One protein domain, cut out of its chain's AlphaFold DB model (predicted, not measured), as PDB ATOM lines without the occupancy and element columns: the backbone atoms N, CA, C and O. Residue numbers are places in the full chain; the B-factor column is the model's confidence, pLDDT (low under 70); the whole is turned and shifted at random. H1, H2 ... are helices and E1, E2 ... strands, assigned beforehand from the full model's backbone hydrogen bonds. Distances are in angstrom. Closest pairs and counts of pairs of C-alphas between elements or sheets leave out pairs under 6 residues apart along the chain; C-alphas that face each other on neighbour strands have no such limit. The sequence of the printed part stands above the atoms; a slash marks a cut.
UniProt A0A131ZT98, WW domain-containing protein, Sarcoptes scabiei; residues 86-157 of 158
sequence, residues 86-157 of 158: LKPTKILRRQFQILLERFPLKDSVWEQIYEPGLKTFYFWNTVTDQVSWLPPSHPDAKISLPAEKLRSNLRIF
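Overview. This is residues 86 to 157 of the 158 residues of the protein "WW domain-containing protein" of Sarcoptes scabiei (UniProt A0A131ZT98). A hairpin of two antiparallel strands, E1 and E2, stands between two helices: H1 lies over the hairpin, nearer to E2, and H2 sticks out at the far end with residues 150 to 157 free. A long loop, residues 126 to 146, joins E2 to H2, and its residues 131 and 132 pair briefly with E2 on the way. The printed part has 72 residues, with two named helices and two named strands in the order H1, E1, E2, H2; the class is mixed, helices and strands, with under half of the residues in named elements. The whole is only just compact, close to loose, with a radius of gyration of the C-alphas of 13.3 A, and its outline is elongated, spanning 43 by 27 by 20 A.

Along the chain. H1 covers residues 90 to 102 and is 19.0 A long from first to last C-alpha; C-alpha 90 is at (143.300, 231.210, 217.961). E1, residues 110 to 115, is 15.5 A long and begins with C-alpha 110 at (141.438, 210.236, 212.836). E2, residues 120 to 125, is 17.0 A long. H2, residues 147 to 156, is 14.6 A long and ends with C-alpha 156 at (128.646, 207.168, 187.459).

Arrangement. E1 and E2 form a hairpin and are antiparallel neighbours, with 147 degrees between their directions. The C-alphas of Trp 110 and Asn 125 face each other at 4.5 A, and those of Tyr 114 and Phe 121 at 4.4 A. N 111 and O 124 are within hydrogen-bond range at 2.8 A, as are N 122 and O 113 at 2.9 A. Residues 123 to 124 of E2 also pair, antiparallel, with residues 131 to 132. H1 and E2 have 2 pairs of C-alphas within 8 A, the closest being those of Leu 92 and Thr 120, 7.2 A apart. H1 and H2 are apart, and so are E1 and H2. In H1 and H2 every O i to N i+4 pair is within hydrogen-bond range.

Size, cuts and confidence. The two C-alphas farthest apart, those of Lys 90 and Phe 157, are 43.4 A apart. Without the free residues 150 to 157, the body of 64 residues spans 30 by 26 by 20 A. The printed part has no cut. The link from H1 to E1 is short, that from E1 to E2 is tight, and that from E2 to H2 is long, with 21 residues. The mean pLDDT of the printed part is 93.6, and residue 157 is the one printed residue under 70.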
ATOM      1  N   LEU A  86     143.898 230.416 205.142       93.81
ATOM      2  CA  LEU A  86     144.197 228.986 205.257       93.81
ATOM      3  C   LEU A  86     144.516 228.551 206.693       93.81
ATOM      4  O   LEU A  86     144.644 227.362 206.973       93.81
ATOM      5  N   LYS A  87     144.666 229.505 207.619       94.81
ATOM      6  CA  LYS A  87     144.962 229.223 209.023       94.81
ATOM      7  C   LYS A  87     143.741 229.505 209.903       94.81
ATOM      8  O   LYS A  87     143.140 230.576 209.778       94.81
ATOM      9  N   PRO A  88     143.412 228.597 210.839       96.44
ATOM     10  CA  PRO A  88     142.357 228.822 211.817       96.44
ATOM     11  C   PRO A  88     142.745 229.923 212.806       96.44
ATOM     12  O   PRO A  88     143.919 230.103 213.148       96.44
ATOM     13  N   THR A  89     141.741 230.623 213.329       96.62
ATOM     14  CA  THR A  89     141.934 231.623 214.383       96.62
ATOM     15  C   THR A  89     142.290 230.958 215.716       96.62
ATOM     16  O   THR A  89     141.940 229.804 215.979       96.62
ATOM     17  N   LYS A  90     142.959 231.700 216.610       96.94
ATOM     18  CA  LYS A  90     143.300 231.210 217.961       96.94
ATOM     19  C   LYS A  90     142.058 230.793 218.760       96.94
ATOM     20  O   LYS A  90     142.101 229.805 219.483       96.94
ATOM     21  N   ILE A  91     140.956 231.531 218.600       96.81
ATOM     22  CA  ILE A  91     139.679 231.256 219.274       96.81
ATOM     23  C   ILE A  91     139.119 229.906 218.819       96.81
ATOM     24  O   ILE A  91     138.787 229.076 219.662       96.81
ATOM     25  N   LEU A  92     139.086 229.661 217.506       95.81
ATOM     26  CA  LEU A  92     138.589 228.404 216.951       95.81
ATOM     27  C   LEU A  92     139.423 227.208 217.429       95.81
ATOM     28  O   LEU A  92     138.863 226.203 217.857       95.81
ATOM     29  N   ARG A  93     140.759 227.336 217.428       96.12
ATOM     30  CA  ARG A  93     141.655 226.294 217.961       96.12
ATOM     31  C   ARG A  93     141.324 225.948 219.411       96.12
ATOM     32  O   ARG A  93     141.199 224.777 219.740       96.12
ATOM     33  N   ARG A  94     141.129 226.961 220.262       97.06
ATOM     34  CA  ARG A  94     140.792 226.760 221.679       97.06
ATOM     35  C   ARG A  94     139.441 226.067 221.860       97.06
ATOM     36  O   ARG A  94     139.331 225.172 222.687       97.06
ATOM     37  N   GLN A  95     138.424 226.462 221.093       96.19
ATOM     38  CA  GLN A  95     137.103 225.824 221.147       96.19
ATOM     39  C   GLN A  95     137.182 224.334 220.793       96.19
ATOM     40  O   GLN A  95     136.620 223.500 221.499       96.19
ATOM     41  N   PHE A  96     137.922 223.996 219.738       95.50
ATOM     42  CA  PHE A  96     138.095 222.608 219.322       95.50
ATOM     43  C   PHE A  96     138.994 221.794 220.259       95.50
ATOM     44  O   PHE A  96     138.763 220.601 220.416       95.50
ATOM     45  N   GLN A  97     139.966 222.419 220.927       96.06
ATOM     46  CA  GLN A  97     140.748 221.754 221.970       96.06
ATOM     47  C   GLN A  97     139.853 221.300 223.133       96.06
ATOM     48  O   GLN A  97     139.902 220.137 223.516       96.06
ATOM     49  N   ILE A  98     138.964 222.172 223.617       97.25
ATOM     50  CA  ILE A  98     137.995 221.835 224.678       97.25
ATOM     51  C   ILE A  98     137.048 220.711 224.226       97.25
ATOM     52  O   ILE A  98     136.723 219.807 224.994       97.25
ATOM     53  N   LEU A  99     136.605 220.746 222.963       96.06
ATOM     54  CA  LEU A  99     135.783 219.678 222.389       96.06
ATOM     55  C   LEU A  99     136.513 218.326 222.426       96.06
ATOM     56  O   LEU A  99     135.909 217.323 222.800       96.06
ATOM     57  N   LEU A 100     137.799 218.311 222.070       95.50
ATOM     58  CA  LEU A 100     138.631 217.107 222.035       95.50
ATOM     59  C   LEU A 100     139.029 216.592 223.421       95.50
ATOM     60  O   LEU A 100     139.186 215.389 223.587       95.50
ATOM     61  N   GLU A 101     139.136 217.460 224.427       95.81
ATOM     62  CA  GLU A 101     139.306 217.034 225.823       95.81
ATOM     63  C   GLU A 101     138.094 216.225 226.310       95.81
ATOM     64  O   GLU A 101     138.247 215.227 227.013       95.81
ATOM     65  N   ARG A 102     136.881 216.621 225.900       96.75
ATOM     66  CA  ARG A 102     135.640 215.912 226.248       96.75
ATOM     67  C   ARG A 102     135.394 214.676 225.382       96.75
ATOM     68  O   ARG A 102     134.871 213.679 225.875       96.75
ATOM     69  N   PHE A 103     135.741 214.754 224.102       96.00
ATOM     70  CA  PHE A 103     135.536 213.703 223.108       96.00
ATOM     71  C   PHE A 103     136.858 213.400 222.393       96.00
ATOM     72  O   PHE A 103     137.066 213.835 221.255       96.00
ATOM     73  N   PRO A 104     137.773 212.672 223.054       93.69
ATOM     74  CA  PRO A 104     139.094 212.407 222.504       93.69
ATOM     75  C   PRO A 104     139.018 211.527 221.256       93.69
ATOM     76  O   PRO A 104     138.149 210.653 221.132       93.69
ATOM     77  N   LEU A 105     139.961 211.749 220.339       90.81
ATOM     78  CA  LEU A 105     140.222 210.857 219.213       90.81
ATOM     79  C   LEU A 105     140.968 209.642 219.767       90.81
ATOM     80  O   LEU A 105     142.146 209.729 220.095       90.81
ATOM     81  N   LYS A 106     140.246 208.536 219.974       82.31
ATOM     82  CA  LYS A 106     140.812 207.317 220.574       82.31
ATOM     83  C   LYS A 106     141.794 206.612 219.640       82.31
ATOM     84  O   LYS A 106     142.758 206.021 220.110       82.31
ATOM     85  N   ASP A 107     141.546 206.715 218.340       81.00
ATOM     86  CA  ASP A 107     142.328 206.046 217.313       81.00
ATOM     87  C   ASP A 107     143.211 207.064 216.589       81.00
ATOM     88  O   ASP A 107     142.748 208.141 216.206       81.00
ATOM     89  N   SER A 108     144.466 206.693 216.332       85.88
ATOM     90  CA  SER A 108     145.436 207.521 215.601       85.88
ATOM     91  C   SER A 108     145.113 207.697 214.113       85.88
ATOM     92  O   SER A 108     145.822 208.416 213.419       85.88
ATOM     93  N   VAL A 109     144.061 207.042 213.613       95.31
ATOM     94  CA  VAL A 109     143.619 207.137 212.213       95.31
ATOM     95  C   VAL A 109     142.772 208.378 211.940       95.31
ATOM     96  O   VAL A 109     142.561 208.721 210.782       95.31
ATOM     97  N   TRP A 110     142.253 209.034 212.983       95.75
ATOM     98  CA  TRP A 110     141.438 210.236 212.836       95.75
ATOM     99  C   TRP A 110     142.273 211.495 213.030       95.75
ATOM    100  O   TRP A 110     142.873 211.703 214.082       95.75
ATOM    101  N   GLU A 111     142.229 212.375 212.039       94.88
ATOM    102  CA  GLU A 111     142.913 213.662 212.049       94.88
ATOM    103  C   GLU A 111     141.918 214.821 212.034       94.88
ATOM    104  O   GLU A 111     140.834 214.740 211.455       94.88
ATOM    105  N   GLN A 112     142.296 215.926 212.676       95.19
ATOM    106  CA  GLN A 112     141.548 217.177 212.647       95.19
ATOM    107  C   GLN A 112     142.039 218.051 211.484       95.19
ATOM    108  O   GLN A 112     143.188 218.490 211.479       95.19
ATOM    109  N   ILE A 113     141.147 218.384 210.551       95.38
ATOM    110  CA  ILE A 113     141.454 219.178 209.357       95.38
ATOM    111  C   ILE A 113     140.680 220.495 209.385       95.38
ATOM    112  O   ILE A 113     139.477 220.525 209.643       95.38
ATOM    113  N   TYR A 114     141.373 221.610 209.145       97.06
ATOM    114  CA  TYR A 114     140.739 222.926 209.053       97.06
ATOM    115  C   TYR A 114     140.090 223.111 207.680       97.06
ATOM    116  O   TYR A 114     140.741 222.900 206.661       97.06
ATOM    117  N   GLU A 115     138.834 223.557 207.656       94.94
ATOM    118  CA  GLU A 115     138.101 223.906 206.441       94.94
ATOM    119  C   GLU A 115     137.951 225.437 206.337       94.94
ATOM    120  O   GLU A 115     137.129 226.031 207.053       94.94
ATOM    121  N   PRO A 116     138.728 226.100 205.456       94.88
ATOM    122  CA  PRO A 116     138.748 227.556 205.340       94.88
ATOM    123  C   PRO A 116     137.396 228.156 204.950       94.88
ATOM    124  O   PRO A 116     137.013 229.191 205.502       94.88
ATOM    125  N   GLY A 117     136.645 227.506 204.051       93.19
ATOM    126  CA  GLY A 117     135.384 228.052 203.537       93.19
ATOM    127  C   GLY A 117     134.290 228.203 204.594       93.19
ATOM    128  O   GLY A 117     133.471 229.119 204.521       93.19
ATOM    129  N   LEU A 118     134.313 227.351 205.620       94.62
ATOM    130  CA  LEU A 118     133.380 227.396 206.751       94.62
ATOM    131  C   LEU A 118     134.016 227.927 208.038       94.62
ATOM    132  O   LEU A 118     133.317 228.119 209.031       94.62
ATOM    133  N   LYS A 119     135.332 228.171 208.034       94.69
ATOM    134  CA  LYS A 119     136.120 228.565 209.209       94.69
ATOM    135  C   LYS A 119     135.873 227.640 210.407       94.69
ATOM    136  O   LYS A 119     135.744 228.104 211.536       94.69
ATOM    137  N   THR A 120     135.835 226.338 210.152       95.88
ATOM    138  CA  THR A 120     135.618 225.293 211.160       95.88
ATOM    139  C   THR A 120     136.602 224.148 210.948       95.88
ATOM    140  O   THR A 120     137.328 224.137 209.958       95.88
ATOM    141  N   PHE A 121     136.639 223.187 211.864       96.81
ATOM    142  CA  PHE A 121     137.326 221.923 211.635       96.81
ATOM    143  C   PHE A 121     136.330 220.807 211.320       96.81
ATOM    144  O   PHE A 121     135.176 220.840 211.751       96.81
ATOM    145  N   TYR A 122     136.812 219.810 210.593       96.50
ATOM    146  CA  TYR A 122     136.199 218.497 210.467       96.50
ATOM    147  C   TYR A 122     137.238 217.429 210.804       96.50
ATOM    148  O   TYR A 122     138.417 217.724 211.008       96.50
ATOM    149  N   PHE A 123     136.785 216.189 210.891       97.25
ATOM    150  CA  PHE A 123     137.600 215.033 211.211       97.25
ATOM    151  C   PHE A 123     137.643 214.106 210.011       97.25
ATOM    152  O   PHE A 123     136.605 213.843 209.400       97.25
ATOM    153  N   TRP A 124     138.835 213.629 209.687       97.25
ATOM    154  CA  TRP A 124     139.094 212.755 208.554       97.25
ATOM    155  C   TRP A 124     139.779 211.481 209.028       97.25
ATOM    156  O   TRP A 124     140.735 211.538 209.795       97.25
ATOM    157  N   ASN A 125     139.266 210.337 208.594       97.00
ATOM    158  CA  ASN A 125     139.890 209.045 208.805       97.00
ATOM    159  C   ASN A 125     140.852 208.766 207.651       97.00
ATOM    160  O   ASN A 125     140.410 208.530 206.528       97.00
ATOM    161  N   THR A 126     142.150 208.752 207.928       95.94
ATOM    162  CA  THR A 126     143.203 208.604 206.912       95.94
ATOM    163  C   THR A 126     143.266 207.208 206.289       95.94
ATOM    164  O   THR A 126     143.875 207.034 205.237       95.94
ATOM    165  N   VAL A 127     142.617 206.210 206.901       96.12
ATOM    166  CA  VAL A 127     142.602 204.817 206.428       96.12
ATOM    167  C   VAL A 127     141.356 204.522 205.597       96.12
ATOM    168  O   VAL A 127     141.453 203.965 204.507       96.12
ATOM    169  N   THR A 128     140.172 204.878 206.100       95.81
ATOM    170  CA  THR A 128     138.893 204.587 205.425       95.81
ATOM    171  C   THR A 128     138.426 205.715 204.510       95.81
ATOM    172  O   THR A 128     137.441 205.554 203.786       95.81
ATOM    173  N   ASP A 129     139.118 206.856 204.546       95.88
ATOM    174  CA  ASP A 129     138.750 208.096 203.872       95.88
ATOM    175  C   ASP A 129     137.330 208.567 204.224       95.88
ATOM    176  O   ASP A 129     136.594 209.092 203.393       95.88
ATOM    177  N   GLN A 130     136.903 208.325 205.462       97.06
ATOM    178  CA  GLN A 130     135.630 208.806 205.987       97.06
ATOM    179  C   GLN A 130     135.797 210.170 206.657       97.06
ATOM    180  O   GLN A 130     136.857 210.492 207.187       97.06
ATOM    181  N   VAL A 131     134.732 210.966 206.682       97.19
ATOM    182  CA  VAL A 131     134.720 212.305 207.283       97.19
ATOM    183  C   VAL A 131     133.551 212.494 208.250       97.19
ATOM    184  O   VAL A 131     132.493 211.876 208.099       97.19
ATOM    185  N   SER A 132     133.731 213.375 209.235       96.88
ATOM    186  CA  SER A 132     132.705 213.791 210.203       96.88
ATOM    187  C   SER A 132     132.926 215.239 210.654       96.88
ATOM    188  O   SER A 132     134.059 215.689 210.784       96.88
ATOM    189  N   TRP A 133     131.855 215.978 210.947       96.31
ATOM    190  CA  TRP A 133     131.945 217.338 211.511       96.31
ATOM    191  C   TRP A 133     132.218 217.366 213.020       96.31
ATOM    192  O   TRP A 133     132.628 218.391 213.558       96.31
ATOM    193  N   LEU A 134     131.992 216.244 213.706       96.88
ATOM    194  CA  LEU A 134     132.258 216.059 215.134       96.88
ATOM    195  C   LEU A 134     133.275 214.930 215.331       96.88
ATOM    196  O   LEU A 134     133.365 214.058 214.458       96.88
ATOM    197  N   PRO A 135     134.018 214.904 216.454       96.25
ATOM    198  CA  PRO A 135     134.896 213.784 216.764       96.25
ATOM    199  C   PRO A 135     134.108 212.469 216.687       96.25
ATOM    200  O   PRO A 135     132.976 212.435 217.162       96.25
ATOM    201  N   PRO A 136     134.664 211.379 216.140       95.06
ATOM    202  CA  PRO A 136     133.969 210.094 216.002       95.06
ATOM    203  C   PRO A 136     133.501 209.495 217.338       95.06
ATOM    204  O   PRO A 136     132.602 208.664 217.355       95.06
ATOM    205  N   SER A 137     134.086 209.914 218.464       93.81
ATOM    206  CA  SER A 137     133.658 209.528 219.814       93.81
ATOM    207  C   SER A 137     132.437 210.306 220.325       93.81
ATOM    208  O   SER A 137     131.877 209.949 221.362       93.81
ATOM    209  N   HIS A 138     132.018 211.365 219.629       96.69
ATOM    210  CA  HIS A 138     130.839 212.150 219.972       96.69
ATOM    211  C   HIS A 138     129.554 211.396 219.576       96.69
ATOM    212  O   HIS A 138     129.473 210.905 218.450       96.69
ATOM    213  N   PRO A 139     128.512 211.343 220.430       96.56
ATOM    214  CA  PRO A 139     127.289 210.577 220.151       96.56
ATOM    215  C   PRO A 139     126.549 211.035 218.885       96.56
ATOM    216  O   PRO A 139     126.053 210.210 218.128       96.56
ATOM    217  N   ASP A 140     126.526 212.343 218.621       97.31
ATOM    218  CA  ASP A 140     125.891 212.908 217.420       97.31
ATOM    219  C   ASP A 140     126.798 212.922 216.173       97.31
ATOM    220  O   ASP A 140     126.456 213.548 215.164       97.31
ATOM    221  N   ALA A 141     127.977 212.288 216.222       96.62
ATOM    222  CA  ALA A 141     128.874 212.237 215.075       96.62
ATOM    223  C   ALA A 141     128.246 211.442 213.924       96.62
ATOM    224  O   ALA A 141     127.837 210.291 214.074       96.62
ATOM    225  N   LYS A 142     128.200 212.060 212.741       96.50
ATOM    226  CA  LYS A 142     127.706 211.434 211.512       96.50
ATOM    227  C   LYS A 142     128.877 211.197 210.576       96.50
ATOM    228  O   LYS A 142     129.349 212.126 209.923       96.50
ATOM    229  N   ILE A 143     129.327 209.949 210.531       96.75
ATOM    230  CA  ILE A 143     130.430 209.517 209.676       96.75
ATOM    231  C   ILE A 143     129.891 209.243 208.269       96.75
ATOM    232  O   ILE A 143     128.889 208.552 208.097       96.75
ATOM    233  N   SER A 144     130.551 209.801 207.258       96.88
ATOM    234  CA  SER A 144     130.164 209.661 205.850       96.88
ATOM    235  C   SER A 144     131.390 209.632 204.937       96.88
ATOM    236  O   SER A 144     132.510 209.849 205.393       96.88
ATOM    237  N   LEU A 145     131.191 209.356 203.648       96.25
ATOM    238  CA  LEU A 145     132.222 209.599 202.637       96.25
ATOM    239  C   LEU A 145     132.351 211.108 202.362       96.25
ATOM    240  O   LEU A 145     131.360 211.834 202.482       96.25
ATOM    241  N   PRO A 146     133.531 211.597 201.950       94.69
ATOM    242  CA  PRO A 146     133.719 212.991 201.585       94.69
ATOM    243  C   PRO A 146     132.835 213.371 200.400       94.69
ATOM    244  O   PRO A 146     132.539 212.559 199.518       94.69
ATOM    245  N   ALA A 147     132.448 214.646 200.357       92.31
ATOM    246  CA  ALA A 147     131.547 215.174 199.336       92.31
ATOM    247  C   ALA A 147     132.046 214.912 197.904       92.31
ATOM    248  O   ALA A 147     131.242 214.662 197.014       92.31
ATOM    249  N   GLU A 148     133.362 214.920 197.683       89.62
ATOM    250  CA  GLU A 148     133.986 214.623 196.388       89.62
ATOM    251  C   GLU A 148     133.742 213.181 195.919       89.62
ATOM    252  O   GLU A 148     133.337 212.955 194.776       89.62
ATOM    253  N   LYS A 149     133.883 212.198 196.815       91.81
ATOM    254  CA  LYS A 149     133.552 210.800 196.508       91.81
ATOM    255  C   LYS A 149     132.060 210.618 196.257       91.81
ATOM    256  O   LYS A 149     131.672 209.936 195.314       91.81
ATOM    257  N   LEU A 150     131.216 211.273 197.054       92.12
ATOM    258  CA  LEU A 150     129.766 211.227 196.860       92.12
ATOM    259  C   LEU A 150     129.347 211.827 195.508       92.12
ATOM    260  O   LEU A 150     128.522 211.234 194.817       92.12
ATOM    261  N   ARG A 151     129.949 212.950 195.088       89.44
ATOM    262  CA  ARG A 151     129.758 213.527 193.743       89.44
ATOM    263  C   ARG A 151     130.166 212.557 192.645       89.44
ATOM    264  O   ARG A 151     129.420 212.379 191.687       89.44
ATOM    265  N   SER A 152     131.331 211.934 192.797       88.50
ATOM    266  CA  SER A 152     131.851 210.968 191.829       88.50
ATOM    267  C   SER A 152     130.885 209.797 191.654       88.50
ATOM    268  O   SER A 152     130.541 209.452 190.529       88.50
ATOM    269  N   ASN A 153     130.347 209.268 192.757       89.38
ATOM    270  CA  ASN A 153     129.353 208.199 192.713       89.38
ATOM    271  C   ASN A 153     128.080 208.620 191.968       89.38
ATOM    272  O   ASN A 153     127.573 207.843 191.173       89.38
ATOM    273  N   LEU A 154     127.582 209.845 192.173       85.25
ATOM    274  CA  LEU A 154     126.399 210.344 191.456       85.25
ATOM    275  C   LEU A 154     126.623 210.457 189.941       85.25
ATOM    276  O   LEU A 154     125.698 210.203 189.177       85.25
ATOM    277  N   ARG A 155     127.837 210.816 189.508       78.69
ATOM    278  CA  ARG A 155     128.188 210.949 188.083       78.69
ATOM    279  C   ARG A 155     128.313 209.613 187.353       78.69
ATOM    280  O   ARG A 155     128.215 209.603 186.140       78.69
ATOM    281  N   ILE A 156     128.538 208.508 188.066       72.56
ATOM    282  CA  ILE A 156     128.646 207.168 187.459       72.56
ATOM    283  C   ILE A 156     127.269 206.630 187.028       72.56
ATOM    284  O   ILE A 156     127.191 205.771 186.154       72.56
ATOM    285  N   PHE A 157     126.184 207.120 187.630       59.53
ATOM    286  CA  PHE A 157     124.820 206.635 187.382       59.53
ATOM    287  C   PHE A 157     123.979 207.552 186.476       59.53
ATOM    288  O   PHE A 157     122.776 207.324 186.347       59.53
TER     289      PHE A 157